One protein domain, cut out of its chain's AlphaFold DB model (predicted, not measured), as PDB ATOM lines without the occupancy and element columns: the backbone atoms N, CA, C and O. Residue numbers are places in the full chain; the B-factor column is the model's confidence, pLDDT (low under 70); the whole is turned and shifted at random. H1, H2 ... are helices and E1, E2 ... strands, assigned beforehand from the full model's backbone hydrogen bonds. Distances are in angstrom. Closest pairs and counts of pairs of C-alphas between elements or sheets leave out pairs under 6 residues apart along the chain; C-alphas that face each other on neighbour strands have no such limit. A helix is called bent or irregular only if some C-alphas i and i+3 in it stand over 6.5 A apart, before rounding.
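This is residues 3 to 181 of the 203 residues of a protein of Madurella mycetomatis (UniProt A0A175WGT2). This is an elongated body of short helices and long loops, with H1 and H8 crossing in the middle and the small hairpin E1 and E2 next to H1 towards one end. The helix H3 and the short helices H4, H5 and H6 run along one side, while H9 leads away from H8 and turns a corner into H10, far out at the other end. The printed part has 179 residues, with two antiparallel strands, order E1 - E2, then ten helices H1 to H10; the class is mostly helix, though under half of the residues are in named elements. It is compact, with a radius of gyration of the C-alphas of 17.1 A, and spans 52 by 31 by 30 A.

Start at Leu 3; residues 3 to 29 have no named element. Find C-alpha 30 at (-10.582, -8.936, 17.604), where E1, residues 30 to 34, begins; E2 is residues 37 to 41. H1, residues 43 to 52, is 14.1 A long. Then come H2, residues 64 to 67, and H3, residues 73 to 85, 18.8 A long. H4 is residues 87 to 90, H5 94 to 98, H6 100 to 103 and H7 111 to 117. H5 is only just irregular: C-alphas 94 and 97 are 6.51 A apart. H8, residues 126 to 134, is 13.6 A long, and H9, residues 156 to 169, 19.9 A. H10, residues 173 to 179, ends at C-alpha 179, (-3.873, -13.541, 53.909).

Begin with the hub, H8. It touches H1 at a steep tilt of 49 degrees, opposite ways; the closest C-alphas are those of Phe 48 and Ala 132, 6.3 A apart. It touches H7 at a steep tilt of 61 degrees, closest at Leu 114 and Leu 133, C-alphas 6.3 A apart. H9, with residues 156 to 159 alone, touches H8 at a shallow tilt of 33 degrees, only just short of steep; the C-alphas of Lys 127 and Thr 156 are closest, at 5.8 A. H9 and H10 touch only at the corner, C-alphas 167 and 173 being closest at 5.5 A. In the hairpin E1 and E2, look at N 32 and O 39, 3.0 A apart and within hydrogen-bond range. The closest C-alphas of E1 and H1 are those of Gly 30 and Ser 46, 5.2 A apart. H2 is near H3, with 6 pairs of C-alphas within 10 A. H3 and H4 only just touch, only at the corner, with 3 pairs of C-alphas within 8 A, closest at Leu 83 and Gly 89, 4.7 A. H5 and H6 meet only through their link. Every O i to N i+4 pair is within hydrogen-bond range in H1, H3, H7, H9 and H10, against 4 of 5 in H8 and 0 of 1 in H5, which has 0 of 2 O i to N i+3 pairs; H2, H4 and H6 are too short for an i+4 pair.

The C-alphas farthest apart are those of Gly 36 and Gly 181, 54.1 A. The printed part has no cut; the links H1 to H2 and H8 to H9 are long. Mean pLDDT of the printed part is 77.7; look for values under 70 at residues 3 to 15, 22 to 23, 88 to 107, 121 to 122 and 179.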
ATOM      1  N   LEU A   3     -20.525  -1.908  15.184       68.69
ATOM      2  CA  LEU A   3     -20.450  -0.641  15.905       68.69
ATOM      3  C   LEU A   3     -20.836   0.501  14.967       68.69
ATOM      4  O   LEU A   3     -20.563   0.479  13.765       68.69
ATOM      5  N   ARG A   4     -21.460   1.531  15.529       62.27
ATOM      6  CA  ARG A   4     -21.607   2.822  14.860       62.27
ATOM      7  C   ARG A   4     -20.639   3.784  15.528       62.27
ATOM      8  O   ARG A   4     -20.750   4.009  16.729       62.27
ATOM      9  N   VAL A   5     -19.686   4.308  14.762       61.93
ATOM     10  CA  VAL A   5     -18.851   5.421  15.222       61.93
ATOM     11  C   VAL A   5     -19.637   6.701  15.037       61.93
ATOM     12  O   VAL A   5     -20.204   6.938  13.970       61.93
ATOM     13  N   ILE A   6     -19.675   7.485  16.104       60.57
ATOM     14  CA  ILE A   6     -20.192   8.844  16.127       60.57
ATOM     15  C   ILE A   6     -18.967   9.714  16.369       60.57
ATOM     16  O   ILE A   6     -18.226   9.469  17.323       60.57
ATOM     17  N   GLU A   7     -18.720  10.663  15.475       59.08
ATOM     18  CA  GLU A   7     -17.680  11.663  15.683       59.08
ATOM     19  C   GLU A   7     -18.158  12.615  16.784       59.08
ATOM     20  O   GLU A   7     -19.289  13.102  16.768       59.08
ATOM     21  N   ILE A   8     -17.320  12.801  17.802       57.25
ATOM     22  CA  ILE A   8     -17.532  13.811  18.840       57.25
ATOM     23  C   ILE A   8     -17.088  15.125  18.203       57.25
ATOM     24  O   ILE A   8     -15.909  15.475  18.253       57.25
ATOM     25  N   GLU A   9     -18.012  15.782  17.506       55.32
ATOM     26  CA  GLU A   9     -17.727  17.028  16.786       55.32
ATOM     27  C   GLU A   9     -17.700  18.232  17.735       55.32
ATOM     28  O   GLU A   9     -16.865  19.110  17.552       55.32
ATOM     29  N   ASP A  10     -18.495  18.210  18.813       53.01
ATOM     30  CA  ASP A  10     -18.603  19.313  19.771       53.01
ATOM     31  C   ASP A  10     -18.791  18.832  21.220       53.01
ATOM     32  O   ASP A  10     -19.223  17.696  21.479       53.01
ATOM     33  N   GLU A  11     -18.493  19.732  22.173       53.02
ATOM     34  CA  GLU A  11     -18.702  19.532  23.619       53.02
ATOM     35  C   GLU A  11     -20.134  19.049  23.903       53.02
ATOM     36  O   GLU A  11     -20.323  18.196  24.764       53.02
ATOM     37  N   GLU A  12     -21.114  19.476  23.096       55.17
ATOM     38  CA  GLU A  12     -22.535  19.141  23.225       55.17
ATOM     39  C   GLU A  12     -22.925  17.672  22.997       55.17
ATOM     40  O   GLU A  12     -24.024  17.270  23.385       55.17
ATOM     41  N   SER A  13     -22.032  16.816  22.492       58.24
ATOM     42  CA  SER A  13     -22.300  15.377  22.290       58.24
ATOM     43  C   SER A  13     -22.268  14.528  23.584       58.24
ATOM     44  O   SER A  13     -21.952  13.336  23.562       58.24
ATOM     45  N   HIS A  14     -22.657  15.134  24.712       58.73
ATOM     46  CA  HIS A  14     -22.414  14.764  26.117       58.73
ATOM     47  C   HIS A  14     -22.817  13.357  26.593       58.73
ATOM     48  O   HIS A  14     -22.433  12.959  27.696       58.73
ATOM     49  N   ASP A  15     -23.548  12.576  25.803       68.23
ATOM     50  CA  ASP A  15     -23.982  11.242  26.209       68.23
ATOM     51  C   ASP A  15     -23.071  10.166  25.628       68.23
ATOM     52  O   ASP A  15     -23.427   9.490  24.669       68.23
ATOM     53  N   PHE A  16     -21.899   9.963  26.224       74.02
ATOM     54  CA  PHE A  16     -21.108   8.747  26.028       74.02
ATOM     55  C   PHE A  16     -20.591   8.209  27.355       74.02
ATOM     56  O   PHE A  16     -20.466   8.936  28.337       74.02
ATOM     57  N   GLU A  17     -20.258   6.924  27.389       74.52
ATOM     58  CA  GLU A  17     -19.628   6.280  28.535       74.52
ATOM     59  C   GLU A  17     -18.143   6.068  28.266       74.52
ATOM     60  O   GLU A  17     -17.776   5.257  27.417       74.52
ATOM     61  N   ALA A  18     -17.288   6.797  28.986       76.33
ATOM     62  CA  ALA A  18     -15.851   6.545  28.989       76.33
ATOM     63  C   ALA A  18     -15.566   5.282  29.804       76.33
ATOM     64  O   ALA A  18     -15.613   5.304  31.037       76.33
ATOM     65  N   LEU A  19     -15.307   4.182  29.103       76.89
ATOM     66  CA  LEU A  19     -15.126   2.876  29.720       76.89
ATOM     67  C   LEU A  19     -13.684   2.685  30.156       76.89
ATOM     68  O   LEU A  19     -12.738   3.000  29.435       76.89
ATOM     69  N   SER A  20     -13.525   2.134  31.351       72.02
ATOM     70  CA  SER A  20     -12.207   1.782  31.873       72.02
ATOM     71  C   SER A  20     -11.917   0.330  31.518       72.02
ATOM     72  O   SER A  20     -12.552  -0.575  32.049       72.02
ATOM     73  N   TYR A  21     -10.963   0.099  30.626       72.91
ATOM     74  CA  TYR A  21     -10.498  -1.239  30.289       72.91
ATOM     75  C   TYR A  21      -8.975  -1.302  30.388       72.91
ATOM     76  O   TYR A  21      -8.293  -0.290  30.559       72.91
ATOM     77  N   VAL A  22      -8.446  -2.515  30.330       68.37
ATOM     78  CA  VAL A  22      -7.009  -2.757  30.335       68.37
ATOM     79  C   VAL A  22      -6.504  -2.812  28.898       68.37
ATOM     80  O   VAL A  22      -7.093  -3.506  28.084       68.37
ATOM     81  N   TRP A  23      -5.379  -2.180  28.581       69.70
ATOM     82  CA  TRP A  23      -4.765  -2.300  27.253       69.70
ATOM     83  C   TRP A  23      -4.351  -3.743  26.929       69.70
ATOM     84  O   TRP A  23      -4.730  -4.284  25.887       69.70
ATOM     85  N   GLY A  24      -3.685  -4.403  27.880       70.47
ATOM     86  CA  GLY A  24      -3.232  -5.782  27.744       70.47
ATOM     87  C   GLY A  24      -2.134  -5.897  26.690       70.47
ATOM     88  O   GLY A  24      -1.289  -5.015  26.572       70.47
ATOM     89  N   SER A  25      -2.143  -6.993  25.933       72.90
ATOM     90  CA  SER A  25      -1.268  -7.149  24.770       72.90
ATOM     91  C   SER A  25      -1.739  -6.275  23.604       72.90
ATOM     92  O   SER A  25      -2.939  -6.192  23.330       72.90
ATOM     93  N   ASP A  26      -0.788  -5.733  22.843       75.60
ATOM     94  CA  ASP A  26      -1.054  -5.037  21.578       75.60
ATOM     95  C   ASP A  26      -1.539  -5.972  20.455       75.60
ATOM     96  O   ASP A  26      -1.935  -5.503  19.386       75.60
ATOM     97  N   SER A  27      -1.561  -7.291  20.697       79.65
ATOM     98  CA  SER A  27      -2.090  -8.302  19.779       79.65
ATOM     99  C   SER A  27      -3.532  -7.982  19.361       79.65
ATOM    100  O   SER A  27      -4.476  -8.013  20.163       79.65
ATOM    101  N   LYS A  28      -3.709  -7.649  18.076       83.15
ATOM    102  CA  LYS A  28      -4.997  -7.270  17.483       83.15
ATOM    103  C   LYS A  28      -5.776  -8.503  17.010       83.15
ATOM    104  O   LYS A  28      -5.828  -8.802  15.817       83.15
ATOM    105  N   GLU A  29      -6.354  -9.225  17.965       84.94
ATOM    106  CA  GLU A  29      -7.064 -10.498  17.744       84.94
ATOM    107  C   GLU A  29      -8.564 -10.337  17.457       84.94
ATOM    108  O   GLU A  29      -9.189 -11.245  16.911       84.94
ATOM    109  N   GLY A  30      -9.160  -9.199  17.818       85.51
ATOM    110  CA  GLY A  30     -10.582  -8.936  17.604       85.51
ATOM    111  C   GLY A  30     -10.854  -8.127  16.341       85.51
ATOM    112  O   GLY A  30      -9.987  -7.405  15.847       85.51
ATOM    113  N   VAL A  31     -12.093  -8.192  15.847       88.24
ATOM    114  CA  VAL A  31     -12.570  -7.365  14.730       88.24
ATOM    115  C   VAL A  31     -13.911  -6.735  15.088       88.24
ATOM    116  O   VAL A  31     -14.861  -7.424  15.467       88.24
ATOM    117  N   VAL A  32     -13.997  -5.421  14.919       86.48
ATOM    118  CA  VAL A  32     -15.256  -4.666  14.928       86.48
ATOM    119  C   VAL A  32     -15.502  -4.079  13.551       86.48
ATOM    120  O   VAL A  32     -14.568  -3.863  12.786       86.48
ATOM    121  N   TYR A  33     -16.764  -3.818  13.229       84.15
ATOM    122  CA  TYR A  33     -17.133  -3.184  11.968       84.15
ATOM    123  C   TYR A  33     -17.607  -1.767  12.244       84.15
ATOM    124  O   TYR A  33     -18.547  -1.585  13.017       84.15
ATOM    125  N   ILE A  34     -16.964  -0.791  11.608       81.12
ATOM    126  CA  ILE A  34     -17.276   0.635  11.709       81.12
ATOM    127  C   ILE A  34     -17.641   1.128  10.315       81.12
ATOM    128  O   ILE A  34     -16.838   1.028   9.394       81.12
ATOM    129  N   LYS A  35     -18.875   1.623  10.144       80.39
ATOM    130  CA  LYS A  35     -19.410   2.033   8.828       80.39
ATOM    131  C   LYS A  35     -19.201   0.939   7.746       80.39
ATOM    132  O   LYS A  35     -18.964   1.238   6.586       80.39
ATOM    133  N   GLY A  36     -19.264  -0.340   8.144       79.07
ATOM    134  CA  GLY A  36     -19.044  -1.504   7.271       79.07
ATOM    135  C   GLY A  36     -17.578  -1.916   7.068       79.07
ATOM    136  O   GLY A  36     -17.331  -3.036   6.629       79.07
ATOM    137  N   ALA A  37     -16.608  -1.081   7.445       83.01
ATOM    138  CA  ALA A  37     -15.188  -1.401   7.348       83.01
ATOM    139  C   ALA A  37     -14.706  -2.198   8.578       83.01
ATOM    140  O   ALA A  37     -15.038  -1.829   9.710       83.01
ATOM    141  N   PRO A  38     -13.928  -3.283   8.396       87.48
ATOM    142  CA  PRO A  38     -13.359  -4.033   9.507       87.48
ATOM    143  C   PRO A  38     -12.190  -3.267  10.140       87.48
ATOM    144  O   PRO A  38     -11.254  -2.868   9.451       87.48
ATOM    145  N   ILE A  39     -12.211  -3.119  11.462       85.71
ATOM    146  CA  ILE A  39     -11.117  -2.557  12.259       85.71
ATOM    147  C   ILE A  39     -10.641  -3.615  13.247       85.71
ATOM    148  O   ILE A  39     -11.441  -4.200  13.987       85.71
ATOM    149  N   ARG A  40      -9.329  -3.867  13.254       87.91
ATOM    150  CA  ARG A  40      -8.714  -4.799  14.199       87.91
ATOM    151  C   ARG A  40      -8.504  -4.130  15.553       87.91
ATOM    152  O   ARG A  40      -7.967  -3.031  15.634       87.91
ATOM    153  N   ILE A  41      -8.891  -4.819  16.618       86.39
ATOM    154  CA  ILE A  41      -8.821  -4.334  18.002       86.39
ATOM    155  C   ILE A  41      -8.071  -5.332  18.879       86.39
ATOM    156  O   ILE A  41      -7.961  -6.509  18.532       86.39
ATOM    157  N   THR A  42      -7.544  -4.869  20.016       84.67
ATOM    158  CA  THR A  42      -6.835  -5.763  20.941       84.67
ATOM    159  C   THR A  42      -7.780  -6.814  21.515       84.67
ATOM    160  O   THR A  42      -8.997  -6.597  21.614       84.67
ATOM    161  N   LYS A  43      -7.221  -7.953  21.937       82.23
ATOM    162  CA  LYS A  43      -7.972  -9.001  22.647       82.23
ATOM    163  C   LYS A  43      -8.770  -8.430  23.822       82.23
ATOM    164  O   LYS A  43      -9.938  -8.767  23.991       82.23
ATOM    165  N   SER A  44      -8.161  -7.529  24.594       81.08
ATOM    166  CA  SER A  44      -8.802  -6.922  25.761       81.08
ATOM    167  C   SER A  44     -10.043  -6.107  25.386       81.08
ATOM    168  O   SER A  44     -11.122  -6.358  25.924       81.08
ATOM    169  N   VAL A  45      -9.935  -5.213  24.393       82.94
ATOM    170  CA  VAL A  45     -11.085  -4.437  23.897       82.94
ATOM    171  C   VAL A  45     -12.179  -5.366  23.370       82.94
ATOM    172  O   VAL A  45     -13.353  -5.163  23.671       82.94
ATOM    173  N   SER A  46     -11.816  -6.413  22.620       85.67
ATOM    174  CA  SER A  46     -12.793  -7.355  22.060       85.67
ATOM    175  C   SER A  46     -13.548  -8.106  23.153       85.67
ATOM    176  O   SER A  46     -14.775  -8.193  23.113       85.67
ATOM    177  N   SER A  47     -12.826  -8.621  24.147       81.99
ATOM    178  CA  SER A  47     -13.407  -9.324  25.290       81.99
ATOM    179  C   SER A  47     -14.298  -8.398  26.116       81.99
ATOM    180  O   SER A  47     -15.400  -8.787  26.505       81.99
ATOM    181  N   PHE A  48     -13.856  -7.159  26.348       82.77
ATOM    182  CA  PHE A  48     -14.631  -6.160  27.077       82.77
ATOM    183  C   PHE A  48     -15.941  -5.843  26.351       82.77
ATOM    184  O   PHE A  48     -17.017  -5.930  26.940       82.77
ATOM    185  N   LEU A  49     -15.870  -5.556  25.048       83.97
ATOM    186  CA  LEU A  49     -17.039  -5.286  24.213       83.97
ATOM    187  C   LEU A  49     -18.007  -6.470  24.163       83.97
ATOM    188  O   LEU A  49     -19.214  -6.258  24.232       83.97
ATOM    189  N   HIS A  50     -17.505  -7.705  24.097       83.22
ATOM    190  CA  HIS A  50     -18.350  -8.898  24.134       83.22
ATOM    191  C   HIS A  50     -19.140  -9.001  25.447       83.22
ATOM    192  O   HIS A  50     -20.330  -9.300  25.429       83.22
ATOM    193  N   ARG A  51     -18.502  -8.720  26.591       80.25
ATOM    194  CA  ARG A  51     -19.173  -8.736  27.904       80.25
ATOM    195  C   ARG A  51     -20.126  -7.553  28.103       80.25
ATOM    196  O   ARG A  51     -21.095  -7.659  28.856       80.25
ATOM    197  N   LEU A  52     -19.832  -6.432  27.452       80.93
ATOM    198  CA  LEU A  52     -20.646  -5.225  27.486       80.93
ATOM    199  C   LEU A  52     -21.877  -5.318  26.579       80.93
ATOM    200  O   LEU A  52     -22.895  -4.692  26.873       80.93
ATOM    201  N   TYR A  53     -21.771  -6.062  25.477       82.73
ATOM    202  CA  TYR A  53     -22.814  -6.165  24.468       82.73
ATOM    203  C   TYR A  53     -24.121  -6.684  25.068       82.73
ATOM    204  O   TYR A  53     -24.176  -7.732  25.711       82.73
ATOM    205  N   GLN A  54     -25.193  -5.941  24.812       77.63
ATOM    206  CA  GLN A  54     -26.551  -6.311  25.172       77.63
ATOM    207  C   GLN A  54     -27.432  -6.137  23.933       77.63
ATOM    208  O   GLN A  54     -27.526  -5.019  23.429       77.63
ATOM    209  N   PRO A  55     -28.104  -7.195  23.442       78.33
ATOM    210  CA  PRO A  55     -28.890  -7.119  22.207       78.33
ATOM    211  C   PRO A  55     -29.983  -6.041  22.215       78.33
ATOM    212  O   PRO A  55     -30.360  -5.536  21.164       78.33
ATOM    213  N   THR A  56     -30.494  -5.695  23.398       80.37
ATOM    214  CA  THR A  56     -31.622  -4.773  23.581       80.37
ATOM    215  C   THR A  56     -31.205  -3.331  23.871       80.37
ATOM    216  O   THR A  56     -32.077  -2.487  24.043       80.37
ATOM    217  N   GLU A  57     -29.906  -3.030  23.981       77.27
ATOM    218  CA  GLU A  57     -29.422  -1.705  24.384       77.27
ATOM    219  C   GLU A  57     -28.393  -1.158  23.394       77.27
ATOM    220  O   GLU A  57     -27.400  -1.805  23.067       77.27
ATOM    221  N   SER A  58     -28.609   0.078  22.947       76.90
ATOM    222  CA  SER A  58     -27.598   0.850  22.225       76.90
ATOM    223  C   SER A  58     -26.896   1.782  23.206       76.90
ATOM    224  O   SER A  58     -27.551   2.550  23.904       76.90
ATOM    225  N   ARG A  59     -25.562   1.718  23.262       77.15
ATOM    226  CA  ARG A  59     -24.735   2.558  24.141       77.15
ATOM    227  C   ARG A  59     -23.756   3.361  23.294       77.15
ATOM    228  O   ARG A  59     -23.164   2.825  22.360       77.15
ATOM    229  N   ARG A  60     -23.576   4.635  23.631       78.36
ATOM    230  CA  ARG A  60     -22.492   5.467  23.098       78.36
ATOM    231  C   ARG A  60     -21.301   5.301  24.023       78.36
ATOM    232  O   ARG A  60     -21.412   5.564  25.216       78.36
ATOM    233  N   LEU A  61     -20.198   4.792  23.497       79.35
ATOM    234  CA  LEU A  61     -19.044   4.391  24.290       79.35
ATOM    235  C   LEU A  61     -17.814   5.119  23.784       79.35
ATOM    236  O   LEU A  61     -17.621   5.232  22.576       79.35
ATOM    237  N   TRP A  62     -16.975   5.543  24.715       79.45
ATOM    238  CA  TRP A  62     -15.641   6.023  24.420       79.45
ATOM    239  C   TRP A  62     -14.632   5.004  24.948       79.45
ATOM    240  O   TRP A  62     -14.591   4.706  26.145       79.45
ATOM    241  N   LEU A  63     -13.858   4.438  24.026       80.18
ATOM    242  CA  LEU A  63     -12.783   3.480  24.267       80.18
ATOM    243  C   LEU A  63     -11.559   4.021  23.535       80.18
ATOM    244  O   LEU A  63     -11.555   4.007  22.309       80.18
ATOM    245  N   ASP A  64     -10.539   4.500  24.247       78.31
ATOM    246  CA  ASP A  64      -9.333   5.090  23.633       78.31
ATOM    247  C   ASP A  64      -8.700   4.198  22.550       78.31
ATOM    248  O   ASP A  64      -8.289   4.697  21.509       78.31
ATOM    249  N   GLY A  65      -8.697   2.878  22.732       76.44
ATOM    250  CA  GLY A  65      -8.158   1.915  21.766       76.44
ATOM    251  C   GLY A  65      -8.959   1.779  20.464       76.44
ATOM    252  O   GLY A  65      -8.515   1.062  19.568       76.44
ATOM    253  N   ILE A  66     -10.128   2.422  20.362       79.53
ATOM    254  CA  ILE A  66     -10.969   2.495  19.152       79.53
ATOM    255  C   ILE A  66     -11.174   3.949  18.706       79.53
ATOM    256  O   ILE A  66     -11.122   4.233  17.515       79.53
ATOM    257  N   CYS A  67     -11.466   4.848  19.647       79.19
ATOM    258  CA  CYS A  67     -11.866   6.229  19.381       79.19
ATOM    259  C   CYS A  67     -10.689   7.170  19.111       79.19
ATOM    260  O   CYS A  67     -10.927   8.272  18.633       79.19
ATOM    261  N   ILE A  68      -9.465   6.766  19.451       78.88
ATOM    262  CA  ILE A  68      -8.254   7.552  19.221       78.88
ATOM    263  C   ILE A  68      -7.359   6.794  18.246       78.88
ATOM    264  O   ILE A  68      -7.070   5.608  18.453       78.88
ATOM    265  N   ASN A  69      -6.860   7.493  17.231       81.89
ATOM    266  CA  ASN A  69      -5.743   7.020  16.437       81.89
ATOM    267  C   ASN A  69      -4.469   7.072  17.290       81.89
ATOM    268  O   ASN A  69      -3.864   8.119  17.497       81.89
ATOM    269  N   GLN A  70      -4.058   5.917  17.805       77.10
ATOM    270  CA  GLN A  70      -2.916   5.833  18.715       77.10
ATOM    271  C   GLN A  70      -1.578   6.187  18.056       77.10
ATOM    272  O   GLN A  70      -0.638   6.511  18.780       77.10
ATOM    273  N   ASP A  71      -1.521   6.163  16.722       80.84
ATOM    274  CA  ASP A  71      -0.334   6.493  15.934       80.84
ATOM    275  C   ASP A  71      -0.240   7.999  15.607       80.84
ATOM    276  O   ASP A  71       0.801   8.467  15.149       80.84
ATOM    277  N   ASP A  72      -1.299   8.775  15.868       86.83
ATOM    278  CA  ASP A  72      -1.347  10.226  15.659       86.83
ATOM    279  C   ASP A  72      -1.316  10.956  17.008       86.83
ATOM    280  O   ASP A  72      -2.301  11.037  17.746       86.83
ATOM    281  N   ILE A  73      -0.140  11.487  17.350       86.90
ATOM    282  CA  ILE A  73       0.110  12.162  18.631       86.90
ATOM    283  C   ILE A  73      -0.752  13.424  18.779       86.90
ATOM    284  O   ILE A  73      -1.214  13.724  19.885       86.90
ATOM    285  N   GLU A  74      -0.979  14.160  17.690       88.19
ATOM    286  CA  GLU A  74      -1.759  15.397  17.712       88.19
ATOM    287  C   GLU A  74      -3.244  15.090  17.920       88.19
ATOM    288  O   GLU A  74      -3.894  15.682  18.790       88.19
ATOM    289  N   GLU A  75      -3.772  14.107  17.189       87.54
ATOM    290  CA  GLU A  75      -5.150  13.641  17.336       87.54
ATOM    291  C   GLU A  75      -5.394  13.061  18.728       87.54
ATOM    292  O   GLU A  75      -6.340  13.475  19.403       87.54
ATOM    293  N   LYS A  76      -4.483  12.218  19.222       83.63
ATOM    294  CA  LYS A  76      -4.512  11.698  20.591       83.63
ATOM    295  C   LYS A  76      -4.546  12.810  21.629       83.63
ATOM    296  O   LYS A  76      -5.378  12.770  22.539       83.63
ATOM    297  N   GLY A  77      -3.691  13.823  21.490       83.76
ATOM    298  CA  GLY A  77      -3.690  14.994  22.365       83.76
ATOM    299  C   GLY A  77      -5.037  15.723  22.362       83.76
ATOM    300  O   GLY A  77      -5.590  16.021  23.427       83.76
ATOM    301  N   ARG A  78      -5.607  15.946  21.172       85.10
ATOM    302  CA  ARG A  78      -6.912  16.596  20.990       85.10
ATOM    303  C   ARG A  78      -8.055  15.785  21.607       85.10
ATOM    304  O   ARG A  78      -8.830  16.347  22.377       85.10
ATOM    305  N   GLN A  79      -8.140  14.483  21.341       81.86
ATOM    306  CA  GLN A  79      -9.189  13.609  21.884       81.86
ATOM    307  C   GLN A  79      -9.131  13.517  23.410       81.86
ATOM    308  O   GLN A  79     -10.159  13.606  24.078       81.86
ATOM    309  N   ILE A  80      -7.930  13.386  23.983       79.97
ATOM    310  CA  ILE A  80      -7.748  13.373  25.442       79.97
ATOM    311  C   ILE A  80      -8.181  14.713  26.048       79.97
ATOM    312  O   ILE A  80      -8.821  14.737  27.102       79.97
ATOM    313  N   SER A  81      -7.855  15.829  25.391       81.77
ATOM    314  CA  SER A  81      -8.284  17.164  25.816       81.77
ATOM    315  C   SER A  81      -9.812  17.301  25.797       81.77
ATOM    316  O   SER A  81     -10.398  17.728  26.790       81.77
ATOM    317  N   LEU A  82     -10.469  16.852  24.722       79.58
ATOM    318  CA  LEU A  82     -11.932  16.838  24.604       79.58
ATOM    319  C   LEU A  82     -12.586  15.959  25.674       79.58
ATOM    320  O   LEU A  82     -13.507  16.404  26.357       79.58
ATOM    321  N   LEU A  83     -12.065  14.747  25.895       77.37
ATOM    322  CA  LEU A  83     -12.556  13.847  26.936       77.37
ATOM    323  C   LEU A  83     -12.562  14.550  28.300       77.37
ATOM    324  O   LEU A  83     -13.585  14.554  28.983       77.37
ATOM    325  N   ARG A  84     -11.454  15.204  28.671       77.07
ATOM    326  CA  ARG A  84     -11.299  15.915  29.955       77.07
ATOM    327  C   ARG A  84     -12.276  17.070  30.162       77.07
ATOM    328  O   ARG A  84     -12.433  17.503  31.299       77.07
ATOM    329  N   LYS A  85     -12.930  17.573  29.115       76.26
ATOM    330  CA  LYS A  85     -13.962  18.611  29.245       76.26
ATOM    331  C   LYS A  85     -15.319  18.032  29.647       76.26
ATOM    332  O   LYS A  85     -16.074  18.666  30.381       76.26
ATOM    333  N   THR A  86     -15.599  16.793  29.251       74.07
ATOM    334  CA  THR A  86     -16.859  16.113  29.582       74.07
ATOM    335  C   THR A  86     -16.913  15.692  31.051       74.07
ATOM    336  O   THR A  86     -15.895  15.331  31.642       74.07
ATOM    337  N   GLU A  87     -18.104  15.676  31.657       71.44
ATOM    338  CA  GLU A  87     -18.279  15.222  33.049       71.44
ATOM    339  C   GLU A  87     -17.751  13.792  33.256       71.44
ATOM    340  O   GLU A  87     -17.088  13.501  34.253       71.44
ATOM    341  N   ARG A  88     -17.982  12.894  32.290       69.90
ATOM    342  CA  ARG A  88     -17.513  11.505  32.387       69.90
ATOM    343  C   ARG A  88     -16.007  11.379  32.200       69.90
ATOM    344  O   ARG A  88     -15.380  10.570  32.880       69.90
ATOM    345  N   GLY A  89     -15.417  12.176  31.316       67.73
ATOM    346  CA  GLY A  89     -13.978  12.174  31.098       67.73
ATOM    347  C   GLY A  89     -13.181  12.899  32.183       67.73
ATOM    348  O   GLY A  89     -12.055  12.495  32.457       67.73
ATOM    349  N   ARG A  90     -13.774  13.864  32.905       68.14
ATOM    350  CA  ARG A  90     -13.185  14.437  34.135       68.14
ATOM    351  C   ARG A  90     -12.944  13.388  35.223       68.14
ATOM    352  O   ARG A  90     -12.028  13.540  36.024       68.14
ATOM    353  N   ARG A  91     -13.723  12.301  35.228       65.92
ATOM    354  CA  ARG A  91     -13.540  11.150  36.132       65.92
ATOM    355  C   ARG A  91     -12.495  10.144  35.637       65.92
ATOM    356  O   ARG A  91     -12.166   9.210  36.364       65.92
ATOM    357  N   PHE A  92     -11.975  10.313  34.418       61.73
ATOM    358  CA  PHE A  92     -10.962   9.436  33.838       61.73
ATOM    359  C   PHE A  92      -9.552   9.863  34.310       61.73
ATOM    360  O   PHE A  92      -9.080  10.944  33.951       61.73
ATOM    361  N   PRO A  93      -8.833   9.050  35.101       57.10
ATOM    362  CA  PRO A  93      -7.489   9.348  35.576       57.10
ATOM    363  C   PRO A  93      -6.476   9.326  34.428       57.10
ATOM    364  O   PRO A  93      -6.339   8.330  33.717       57.10
ATOM    365  N   ALA A  94      -5.704  10.404  34.296       49.49
ATOM    366  CA  ALA A  94      -4.701  10.569  33.243       49.49
ATOM    367  C   ALA A  94      -3.580   9.510  33.256       49.49
ATOM    368  O   ALA A  94      -3.028   9.201  32.205       49.49
ATOM    369  N   HIS A  95      -3.261   8.929  34.419       54.39
ATOM    370  CA  HIS A  95      -2.175   7.950  34.566       54.39
ATOM    371  C   HIS A  95      -2.462   6.594  33.893       54.39
ATOM    372  O   HIS A  95      -1.553   5.783  33.748       54.39
ATOM    373  N   ARG A  96      -3.709   6.316  33.476       54.93
ATOM    374  CA  ARG A  96      -4.069   5.016  32.878       54.93
ATOM    375  C   ARG A  96      -3.470   4.775  31.489       54.93
ATOM    376  O   ARG A  96      -3.376   3.620  31.081       54.93
ATOM    377  N   LEU A  97      -3.056   5.834  30.792       50.21
ATOM    378  CA  LEU A  97      -2.560   5.767  29.412       50.21
ATOM    379  C   LEU A  97      -1.189   5.083  29.272       50.21
ATOM    380  O   LEU A  97      -0.803   4.762  28.155       50.21
ATOM    381  N   ASP A  98      -0.477   4.835  30.375       53.39
ATOM    382  CA  ASP A  98       0.899   4.314  30.361       53.39
ATOM    383  C   ASP A  98       1.054   2.968  31.097       53.39
ATOM    384  O   ASP A  98       2.128   2.579  31.542       53.39
ATOM    385  N   SER A  99      -0.028   2.200  31.255       56.93
ATOM    386  CA  SER A  99       0.043   0.891  31.933       56.93
ATOM    387  C   SER A  99       0.583  -0.248  31.053       56.93
ATOM    388  O   SER A  99       0.760  -1.361  31.548       56.93
ATOM    389  N   GLY A 100       0.885   0.014  29.773       57.70
ATOM    390  CA  GLY A 100       1.350  -0.983  28.796       57.70
ATOM    391  C   GLY A 100       2.555  -1.802  29.275       57.70
ATOM    392  O   GLY A 100       2.577  -3.025  29.154       57.70
ATOM    393  N   HIS A 101       3.527  -1.144  29.913       61.13
ATOM    394  CA  HIS A 101       4.758  -1.780  30.389       61.13
ATOM    395  C   HIS A 101       4.542  -2.755  31.564       61.13
ATOM    396  O   HIS A 101       5.314  -3.701  31.726       61.13
ATOM    397  N   LEU A 102       3.484  -2.579  32.366       61.15
ATOM    398  CA  LEU A 102       3.188  -3.471  33.495       61.15
ATOM    399  C   LEU A 102       2.780  -4.872  33.018       61.15
ATOM    400  O   LEU A 102       3.059  -5.859  33.698       61.15
ATOM    401  N   TRP A 103       2.184  -4.968  31.826       60.45
ATOM    402  CA  TRP A 103       1.687  -6.221  31.256       60.45
ATOM    403  C   TRP A 103       2.787  -7.167  30.800       60.45
ATOM    404  O   TRP A 103       2.583  -8.377  30.812       60.45
ATOM    405  N   GLN A 104       3.977  -6.649  30.484       60.78
ATOM    406  CA  GLN A 104       5.112  -7.482  30.073       60.78
ATOM    407  C   GLN A 104       5.548  -8.468  31.170       60.78
ATOM    408  O   GLN A 104       6.194  -9.469  30.872       60.78
ATOM    409  N   LYS A 105       5.165  -8.224  32.433       64.16
ATOM    410  CA  LYS A 105       5.453  -9.119  33.561       64.16
ATOM    411  C   LYS A 105       4.515 -10.327  33.651       64.16
ATOM    412  O   LYS A 105       4.888 -11.313  34.280       64.16
ATOM    413  N   PHE A 106       3.332 -10.285  33.034       65.30
ATOM    414  CA  PHE A 106       2.331 -11.346  33.159       65.30
ATOM    415  C   PHE A 106       2.201 -12.140  31.860       65.30
ATOM    416  O   PHE A 106       1.521 -11.716  30.930       65.30
ATOM    417  N   GLN A 107       2.806 -13.329  31.798       69.22
ATOM    418  CA  GLN A 107       2.567 -14.244  30.673       69.22
ATOM    419  C   GLN A 107       1.177 -14.897  30.737       69.22
ATOM    420  O   GLN A 107       0.548 -15.098  29.702       69.22
ATOM    421  N   LYS A 108       0.708 -15.223  31.948       78.69
ATOM    422  CA  LYS A 108      -0.591 -15.853  32.237       78.69
ATOM    423  C   LYS A 108      -1.148 -15.307  33.558       78.69
ATOM    424  O   LYS A 108      -0.987 -15.953  34.592       78.69
ATOM    425  N   PRO A 109      -1.678 -14.072  33.573       81.84
ATOM    426  CA  PRO A 109      -2.138 -13.459  34.814       81.84
ATOM    427  C   PRO A 109      -3.374 -14.180  35.355       81.84
ATOM    428  O   PRO A 109      -4.365 -14.290  34.634       81.84
ATOM    429  N   HIS A 110      -3.362 -14.602  36.619       87.62
ATOM    430  CA  HIS A 110      -4.582 -15.064  37.286       87.62
ATOM    431  C   HIS A 110      -5.404 -13.860  37.745       87.62
ATOM    432  O   HIS A 110      -4.866 -12.779  38.009       87.62
ATOM    433  N   LEU A 111      -6.718 -14.030  37.888       88.39
ATOM    434  CA  LEU A 111      -7.595 -12.948  38.337       88.39
ATOM    435  C   LEU A 111      -7.161 -12.359  39.690       88.39
ATOM    436  O   LEU A 111      -7.302 -11.154  39.901       88.39
ATOM    437  N   ILE A 112      -6.617 -13.181  40.592       87.19
ATOM    438  CA  ILE A 112      -6.131 -12.722  41.899       87.19
ATOM    439  C   ILE A 112      -4.943 -11.761  41.777       87.19
ATOM    440  O   ILE A 112      -4.960 -10.700  42.406       87.19
ATOM    441  N   ASP A 113      -3.975 -12.073  40.913       81.71
ATOM    442  CA  ASP A 113      -2.809 -11.222  40.659       81.71
ATOM    443  C   ASP A 113      -3.277  -9.862  40.144       81.71
ATOM    444  O   ASP A 113      -2.887  -8.806  40.635       81.71
ATOM    445  N   LEU A 114      -4.198  -9.886  39.186       83.27
ATOM    446  CA  LEU A 114      -4.768  -8.688  38.593       83.27
ATOM    447  C   LEU A 114      -5.512  -7.835  39.618       83.27
ATOM    448  O   LEU A 114      -5.321  -6.624  39.669       83.27
ATOM    449  N   LEU A 115      -6.341  -8.445  40.463       84.84
ATOM    450  CA  LEU A 115      -7.043  -7.712  41.514       84.84
ATOM    451  C   LEU A 115      -6.067  -7.070  42.504       84.84
ATOM    452  O   LEU A 115      -6.306  -5.940  42.921       84.84
ATOM    453  N   TYR A 116      -4.964  -7.745  42.830       80.13
ATOM    454  CA  TYR A 116      -3.921  -7.213  43.702       80.13
ATOM    455  C   TYR A 116      -3.156  -6.047  43.057       80.13
ATOM    456  O   TYR A 116      -3.060  -4.963  43.640       80.13
ATOM    457  N   TYR A 117      -2.651  -6.230  41.835       73.88
ATOM    458  CA  TYR A 117      -1.876  -5.206  41.130       73.88
ATOM    459  C   TYR A 117      -2.713  -3.972  40.779       73.88
ATOM    460  O   TYR A 117      -2.216  -2.847  40.844       73.88
ATOM    461  N   PHE A 118      -3.995  -4.161  40.463       75.50
ATOM    462  CA  PHE A 118      -4.917  -3.082  40.111       75.50
ATOM    463  C   PHE A 118      -5.817  -2.657  41.281       75.50
ATOM    464  O   PHE A 118      -6.781  -1.926  41.060       75.50
ATOM    465  N   GLN A 119      -5.500  -3.025  42.528       77.61
ATOM    466  CA  GLN A 119      -6.339  -2.704  43.695       77.61
ATOM    467  C   GLN A 119      -6.547  -1.194  43.904       77.61
ATOM    468  O   GLN A 119      -7.613  -0.767  44.342       77.61
ATOM    469  N   ILE A 120      -5.546  -0.380  43.548       70.17
ATOM    470  CA  ILE A 120      -5.598   1.089  43.627       70.17
ATOM    471  C   ILE A 120      -6.206   1.731  42.371       70.17
ATOM    472  O   ILE A 120      -6.368   2.950  42.303       70.17
ATOM    473  N   SER A 121      -6.532   0.928  41.354       68.22
ATOM    474  CA  SER A 121      -7.101   1.435  40.111       68.22
ATOM    475  C   SER A 121      -8.562   1.798  40.312       68.22
ATOM    476  O   SER A 121      -9.402   0.969  40.660       68.22
ATOM    477  N   SER A 122      -8.877   3.058  40.044       62.68
ATOM    478  CA  SER A 122     -10.259   3.524  39.972       62.68
ATOM    479  C   SER A 122     -10.829   3.263  38.582       62.68
ATOM    480  O   SER A 122     -10.085   3.292  37.600       62.68
ATOM    481  N   ALA A 123     -12.143   3.093  38.480       71.36
ATOM    482  CA  ALA A 123     -12.897   3.095  37.230       71.36
ATOM    483  C   ALA A 123     -13.999   4.158  37.310       71.36
ATOM    484  O   ALA A 123     -14.487   4.446  38.397       71.36
ATOM    485  N   THR A 124     -14.395   4.751  36.179       70.32
ATOM    486  CA  THR A 124     -15.503   5.730  36.167       70.32
ATOM    487  C   THR A 124     -16.817   5.084  36.617       70.32
ATOM    488  O   THR A 124     -17.642   5.724  37.267       70.32
ATOM    489  N   ILE A 125     -16.992   3.806  36.273       77.79
ATOM    490  CA  ILE A 125     -18.062   2.932  36.736       77.79
ATOM    491  C   ILE A 125     -17.392   1.769  37.471       77.79
ATOM    492  O   ILE A 125     -16.612   1.039  36.866       77.79
ATOM    493  N   ASP A 126     -17.716   1.553  38.747       79.98
ATOM    494  CA  ASP A 126     -17.023   0.566  39.592       79.98
ATOM    495  C   ASP A 126     -16.963  -0.843  38.994       79.98
ATOM    496  O   ASP A 126     -15.972  -1.548  39.174       79.98
ATOM    497  N   LYS A 127     -17.997  -1.268  38.256       85.83
ATOM    498  CA  LYS A 127     -18.003  -2.590  37.614       85.83
ATOM    499  C   LYS A 127     -17.047  -2.717  36.428       85.83
ATOM    500  O   LYS A 127     -16.605  -3.833  36.165       85.83
ATOM    501  N   ASP A 128     -16.681  -1.622  35.755       83.90
ATOM    502  CA  ASP A 128     -15.759  -1.654  34.608       83.90
ATOM    503  C   ASP A 128     -14.434  -2.304  34.985       83.90
ATOM    504  O   ASP A 128     -13.914  -3.108  34.217       83.90
ATOM    505  N   ARG A 129     -13.932  -2.042  36.202       83.25
ATOM    506  CA  ARG A 129     -12.694  -2.663  36.685       83.25
ATOM    507  C   ARG A 129     -12.788  -4.187  36.650       83.25
ATOM    508  O   ARG A 129     -11.881  -4.839  36.160       83.25
ATOM    509  N   TYR A 130     -13.906  -4.765  37.093       87.46
ATOM    510  CA  TYR A 130     -14.076  -6.215  37.083       87.46
ATOM    511  C   TYR A 130     -14.115  -6.731  35.653       87.46
ATOM    512  O   TYR A 130     -13.373  -7.646  35.325       87.46
ATOM    513  N   PHE A 131     -14.912  -6.115  34.778       86.99
ATOM    514  CA  PHE A 131     -14.983  -6.532  33.378       86.99
ATOM    515  C   PHE A 131     -13.630  -6.439  32.666       86.99
ATOM    516  O   PHE A 131     -13.302  -7.356  31.920       86.99
ATOM    517  N   ALA A 132     -12.837  -5.405  32.961       82.16
ATOM    518  CA  ALA A 132     -11.494  -5.203  32.433       82.16
ATOM    519  C   ALA A 132     -10.503  -6.289  32.878       82.16
ATOM    520  O   ALA A 132      -9.752  -6.816  32.058       82.16
ATOM    521  N   LEU A 133     -10.514  -6.657  34.163       85.14
ATOM    522  CA  LEU A 133      -9.629  -7.705  34.680       85.14
ATOM    523  C   LEU A 133     -10.095  -9.104  34.239       85.14
ATOM    524  O   LEU A 133      -9.286  -9.944  33.857       85.14
ATOM    525  N   LEU A 134     -11.406  -9.344  34.179       86.76
ATOM    526  CA  LEU A 134     -11.984 -10.604  33.695       86.76
ATOM    527  C   LEU A 134     -11.738 -10.852  32.199       86.76
ATOM    528  O   LEU A 134     -11.860 -11.988  31.737       86.76
ATOM    529  N   SER A 135     -11.480  -9.807  31.406       77.57
ATOM    530  CA  SER A 135     -11.161  -9.937  29.975       77.57
ATOM    531  C   SER A 135      -9.733 -10.400  29.685       77.57
ATOM    532  O   SER A 135      -9.460 -10.809  28.557       77.57
ATOM    533  N   ILE A 136      -8.841 -10.324  30.672       77.89
ATOM    534  CA  ILE A 136      -7.400 -10.565  30.501       77.89
ATOM    535  C   ILE A 136      -6.865 -11.681  31.404       77.89
ATOM    536  O   ILE A 136      -5.795 -12.209  31.125       77.89
ATOM    537  N   ALA A 137      -7.593 -12.025  32.465       85.95
ATOM    538  CA  ALA A 137      -7.264 -13.118  33.365       85.95
ATOM    539  C   ALA A 137      -7.270 -14.470  32.621       85.95
ATOM    540  O   ALA A 137      -8.267 -14.828  31.988       85.95
ATOM    541  N   ASP A 138      -6.162 -15.206  32.696       86.02
ATOM    542  CA  ASP A 138      -5.952 -16.493  32.017       86.02
ATOM    543  C   ASP A 138      -6.877 -17.583  32.579       86.02
ATOM    544  O   ASP A 138      -7.430 -18.397  31.843       86.02
ATOM    545  N   ASP A 139      -7.152 -17.527  33.881       89.44
ATOM    546  CA  ASP A 139      -8.015 -18.458  34.609       89.44
ATOM    547  C   ASP A 139      -9.517 -18.191  34.434       89.44
ATOM    548  O   ASP A 139     -10.339 -18.907  35.000       89.44
ATOM    549  N   MET A 140      -9.912 -17.197  33.629       89.51
ATOM    550  CA  MET A 140     -11.326 -16.899  33.357       89.51
ATOM    551  C   MET A 140     -11.936 -17.709  32.223       89.51
ATOM    552  O   MET A 140     -13.163 -17.703  32.077       89.51
ATOM    553  N   VAL A 141     -11.123 -18.409  31.433       85.33
ATOM    554  CA  VAL A 141     -11.589 -19.291  30.362       85.33
ATOM    555  C   VAL A 141     -10.904 -20.642  30.506       85.33
ATOM    556  O   VAL A 141      -9.692 -20.748  30.375       85.33
ATOM    557  N   LYS A 142     -11.691 -21.696  30.722       85.47
ATOM    558  CA  LYS A 142     -11.205 -23.078  30.786       85.47
ATOM    559  C   LYS A 142     -11.996 -23.920  29.799       85.47
ATOM    560  O   LYS A 142     -13.223 -23.841  29.778       85.47
ATOM    561  N   ASP A 143     -11.304 -24.673  28.948       87.01
ATOM    562  CA  ASP A 143     -11.917 -25.528  27.919       87.01
ATOM    563  C   ASP A 143     -12.924 -24.773  27.021       87.01
ATOM    564  O   ASP A 143     -13.996 -25.271  26.680       87.01
ATOM    565  N   GLY A 144     -12.602 -23.515  26.688       80.87
ATOM    566  CA  GLY A 144     -13.450 -22.633  25.877       80.87
ATOM    567  C   GLY A 144     -14.682 -22.069  26.598       80.87
ATOM    568  O   GLY A 144     -15.489 -21.388  25.969       80.87
ATOM    569  N   LYS A 145     -14.838 -22.322  27.903       83.93
ATOM    570  CA  LYS A 145     -15.968 -21.853  28.712       83.93
ATOM    571  C   LYS A 145     -15.531 -20.805  29.723       83.93
ATOM    572  O   LYS A 145     -14.530 -20.976  30.425       83.93
ATOM    573  N   ALA A 146     -16.317 -19.736  29.830       86.24
ATOM    574  CA  ALA A 146     -16.130 -18.741  30.871       86.24
ATOM    575  C   ALA A 146     -16.301 -19.394  32.253       86.24
ATOM    576  O   ALA A 146     -17.249 -20.139  32.481       86.24
ATOM    577  N   GLN A 147     -15.386 -19.118  33.182       90.69
ATOM    578  CA  GLN A 147     -15.506 -19.593  34.567       90.69
ATOM    579  C   GLN A 147     -16.532 -18.793  35.378       90.69
ATOM    580  O   GLN A 147     -17.030 -19.257  36.401       90.69
ATOM    581  N   LEU A 148     -16.858 -17.586  34.912       90.45
ATOM    582  CA  LEU A 148     -17.819 -16.684  35.525       90.45
ATOM    583  C   LEU A 148     -18.803 -16.169  34.471       90.45
ATOM    584  O   LEU A 148     -18.443 -15.381  33.591       90.45
ATOM    585  N   GLU A 149     -20.062 -16.579  34.612       85.39
ATOM    586  CA  GLU A 149     -21.191 -16.099  33.810       85.39
ATOM    587  C   GLU A 149     -21.672 -14.743  34.345       85.39
ATOM    588  O   GLU A 149     -22.618 -14.640  35.129       85.39
ATOM    589  N   LEU A 150     -20.956 -13.685  33.962       87.30
ATOM    590  CA  LEU A 150     -21.245 -12.306  34.341       87.30
ATOM    591  C   LEU A 150     -21.696 -11.505  33.126       87.30
ATOM    592  O   LEU A 150     -20.979 -11.394  32.132       87.30
ATOM    593  N   THR A 151     -22.859 -10.875  33.250       86.23
ATOM    594  CA  THR A 151     -23.334  -9.871  32.290       86.23
ATOM    595  C   THR A 151     -23.131  -8.477  32.858       86.23
ATOM    596  O   THR A 151     -23.162  -8.299  34.078       86.23
ATOM    597  N   TYR A 152     -23.000  -7.461  32.006       85.93
ATOM    598  CA  TYR A 152     -22.872  -6.076  32.471       85.93
ATOM    599  C   TYR A 152     -24.107  -5.564  33.251       85.93
ATOM    600  O   TYR A 152     -24.028  -4.539  33.932       85.93
ATOM    601  N   ARG A 153     -25.239  -6.289  33.216       87.11
ATOM    602  CA  ARG A 153     -26.423  -6.057  34.068       87.11
ATOM    603  C   ARG A 153     -26.278  -6.587  35.493       87.11
ATOM    604  O   ARG A 153     -27.072  -6.219  36.353       87.11
ATOM    605  N   THR A 154     -25.300  -7.449  35.749       90.62
ATOM    606  CA  THR A 154     -25.053  -8.001  37.084       90.62
ATOM    607  C   THR A 154     -24.729  -6.853  38.049       90.62
ATOM    608  O   THR A 154     -23.800  -6.090  37.771       90.62
ATOM    609  N   PRO A 155     -25.479  -6.695  39.156       91.88
ATOM    610  CA  PRO A 155     -25.181  -5.691  40.176       91.88
ATOM    611  C   PRO A 155     -23.763  -5.846  40.744       91.88
ATOM    612  O   PRO A 155     -23.257  -6.965  40.848       91.88
ATOM    613  N   THR A 156     -23.106  -4.736  41.094       90.91
ATOM    614  CA  THR A 156     -21.692  -4.731  41.519       90.91
ATOM    615  C   THR A 156     -21.444  -5.600  42.754       90.91
ATOM    616  O   THR A 156     -20.467  -6.340  42.797       90.91
ATOM    617  N   ASP A 157     -22.346  -5.571  43.730       92.75
ATOM    618  CA  ASP A 157     -22.331  -6.432  44.917       92.75
ATOM    619  C   ASP A 157     -22.388  -7.921  44.542       92.75
ATOM    620  O   ASP A 157     -21.603  -8.732  45.040       92.75
ATOM    621  N   LYS A 158     -23.239  -8.282  43.577       94.13
ATOM    622  CA  LYS A 158     -23.320  -9.650  43.061       94.13
ATOM    623  C   LYS A 158     -22.056 -10.052  42.294       94.13
ATOM    624  O   LYS A 158     -21.608 -11.186  42.451       94.13
ATOM    625  N   ILE A 159     -21.452  -9.141  41.521       92.54
ATOM    626  CA  ILE A 159     -20.149  -9.369  40.871       92.54
ATOM    627  C   ILE A 159     -19.087  -9.681  41.930       92.54
ATOM    628  O   ILE A 159     -18.392 -10.686  41.805       92.54
ATOM    629  N   ILE A 160     -19.001  -8.872  42.991       91.07
ATOM    630  CA  ILE A 160     -18.045  -9.064  44.092       91.07
ATOM    631  C   ILE A 160     -18.219 -10.444  44.728       91.07
ATOM    632  O   ILE A 160     -17.238 -11.162  44.904       91.07
ATOM    633  N   ILE A 161     -19.458 -10.844  45.026       92.68
ATOM    634  CA  ILE A 161     -19.749 -12.157  45.617       92.68
ATOM    635  C   ILE A 161     -19.336 -13.292  44.674       92.68
ATOM    636  O   ILE A 161     -18.749 -14.275  45.120       92.68
ATOM    637  N   MET A 162     -19.637 -13.181  43.379       93.56
ATOM    638  CA  MET A 162     -19.304 -14.218  42.397       93.56
ATOM    639  C   MET A 162     -17.794 -14.344  42.186       93.56
ATOM    640  O   MET A 162     -17.278 -15.458  42.196       93.56
ATOM    641  N   VAL A 163     -17.085 -13.217  42.073       91.79
ATOM    642  CA  VAL A 163     -15.619 -13.188  41.991       91.79
ATOM    643  C   VAL A 163     -15.005 -13.755  43.269       91.79
ATOM    644  O   VAL A 163     -14.163 -14.640  43.191       91.79
ATOM    645  N   GLY A 164     -15.470 -13.330  44.446       90.61
ATOM    646  CA  GLY A 164     -14.991 -13.855  45.725       90.61
ATOM    647  C   GLY A 164     -15.196 -15.366  45.859       90.61
ATOM    648  O   GLY A 164     -14.277 -16.077  46.252       90.61
ATOM    649  N   ARG A 165     -16.370 -15.882  45.462       91.51
ATOM    650  CA  ARG A 165     -16.640 -17.331  45.427       91.51
ATOM    651  C   ARG A 165     -15.695 -18.067  44.486       91.51
ATOM    652  O   ARG A 165     -15.158 -19.092  44.885       91.51
ATOM    653  N   PHE A 166     -15.475 -17.539  43.281       92.05
ATOM    654  CA  PHE A 166     -14.523 -18.116  42.337       92.05
ATOM    655  C   PHE A 166     -13.119 -18.188  42.945       92.05
ATOM    656  O   PHE A 166     -12.517 -19.256  42.939       92.05
ATOM    657  N   LEU A 167     -12.617 -17.096  43.526       90.38
ATOM    658  CA  LEU A 167     -11.267 -17.061  44.100       90.38
ATOM    659  C   LEU A 167     -11.102 -18.074  45.243       90.38
ATOM    660  O   LEU A 167     -10.112 -18.797  45.273       90.38
ATOM    661  N   ILE A 168     -12.102 -18.190  46.125       87.40
ATOM    662  CA  ILE A 168     -12.100 -19.155  47.238       87.40
ATOM    663  C   ILE A 168     -12.142 -20.611  46.746       87.40
ATOM    664  O   ILE A 168     -11.587 -21.493  47.393       87.40
ATOM    665  N   GLN A 169     -12.811 -20.884  45.623       87.27
ATOM    666  CA  GLN A 169     -12.962 -22.237  45.071       87.27
ATOM    667  C   GLN A 169     -11.775 -22.697  44.210       87.27
ATOM    668  O   GLN A 169     -11.713 -23.873  43.851       87.27
ATOM    669  N   ASN A 170     -10.852 -21.798  43.862       84.91
ATOM    670  CA  ASN A 170      -9.654 -22.119  43.086       84.91
ATOM    671  C   ASN A 170      -8.446 -22.389  43.993       84.91
ATOM    672  O   ASN A 170      -8.505 -22.188  45.202       84.91
ATOM    673  N   ALA A 171      -7.332 -22.838  43.402       75.02
ATOM    674  CA  ALA A 171      -6.116 -23.232  44.127       75.02
ATOM    675  C   ALA A 171      -5.565 -22.146  45.077       75.02
ATOM    676  O   ALA A 171      -4.931 -22.466  46.074       75.02
ATOM    677  N   TYR A 172      -5.858 -20.873  44.800       76.79
ATOM    678  CA  TYR A 172      -5.447 -19.718  45.605       76.79
ATOM    679  C   TYR A 172      -6.370 -19.425  46.797       76.79
ATOM    680  O   TYR A 172      -6.103 -18.510  47.571       76.79
ATOM    681  N   GLY A 173      -7.475 -20.160  46.952       78.44
ATOM    682  CA  GLY A 173      -8.487 -19.877  47.965       78.44
ATOM    683  C   GLY A 173      -7.966 -20.008  49.393       78.44
ATOM    684  O   GLY A 173      -8.267 -19.160  50.232       78.44
ATOM    685  N   GLU A 174      -7.148 -21.025  49.670       74.84
ATOM    686  CA  GLU A 174      -6.537 -21.213  50.992       74.84
ATOM    687  C   GLU A 174      -5.560 -20.083  51.326       74.84
ATOM    688  O   GLU A 174      -5.626 -19.519  52.418       74.84
ATOM    689  N   GLU A 175      -4.711 -19.701  50.367       71.69
ATOM    690  CA  GLU A 175      -3.774 -18.585  50.515       71.69
ATOM    691  C   GLU A 175      -4.523 -17.269  50.737       71.69
ATOM    692  O   GLU A 175      -4.237 -16.556  51.693       71.69
ATOM    693  N   MET A 176      -5.553 -16.988  49.935       74.50
ATOM    694  CA  MET A 176      -6.372 -15.783  50.063       74.50
ATOM    695  C   MET A 176      -7.081 -15.712  51.423       74.50
ATOM    696  O   MET A 176      -7.079 -14.663  52.070       74.50
ATOM    697  N   LEU A 177      -7.682 -16.816  51.878       77.15
ATOM    698  CA  LEU A 177      -8.317 -16.879  53.197       77.15
ATOM    699  C   LEU A 177      -7.275 -16.751  54.321       77.15
ATOM    700  O   LEU A 177      -7.571 -16.153  55.359       77.15
ATOM    701  N   GLY A 178      -6.063 -17.272  54.112       71.17
ATOM    702  CA  GLY A 178      -4.914 -17.102  54.996       71.17
ATOM    703  C   GLY A 178      -4.463 -15.645  55.098       71.17
ATOM    704  O   GLY A 178      -4.391 -15.110  56.203       71.17
ATOM    705  N   SER A 179      -4.246 -14.964  53.969       69.36
ATOM    706  CA  SER A 179      -3.873 -13.541  53.909       69.36
ATOM    707  C   SER A 179      -4.955 -12.621  54.476       69.36
ATOM    708  O   SER A 179      -4.640 -11.576  55.040       69.36
ATOM    709  N   ALA A 180      -6.228 -13.012  54.372       70.27
ATOM    710  CA  ALA A 180      -7.344 -12.304  54.997       70.27
ATOM    711  C   ALA A 180      -7.459 -12.557  56.516       70.27
ATOM    712  O   ALA A 180      -8.287 -11.930  57.175       70.27
ATOM    713  N   GLY A 181      -6.671 -13.483  57.079       74.64
ATOM    714  CA  GLY A 181      -6.729 -13.869  58.492       74.64
ATOM    715  C   GLY A 181      -7.945 -14.725  58.869       74.64
ATOM    716  O   GLY A 181      -8.272 -14.838  60.049       74.64
TER     717      GLY A 181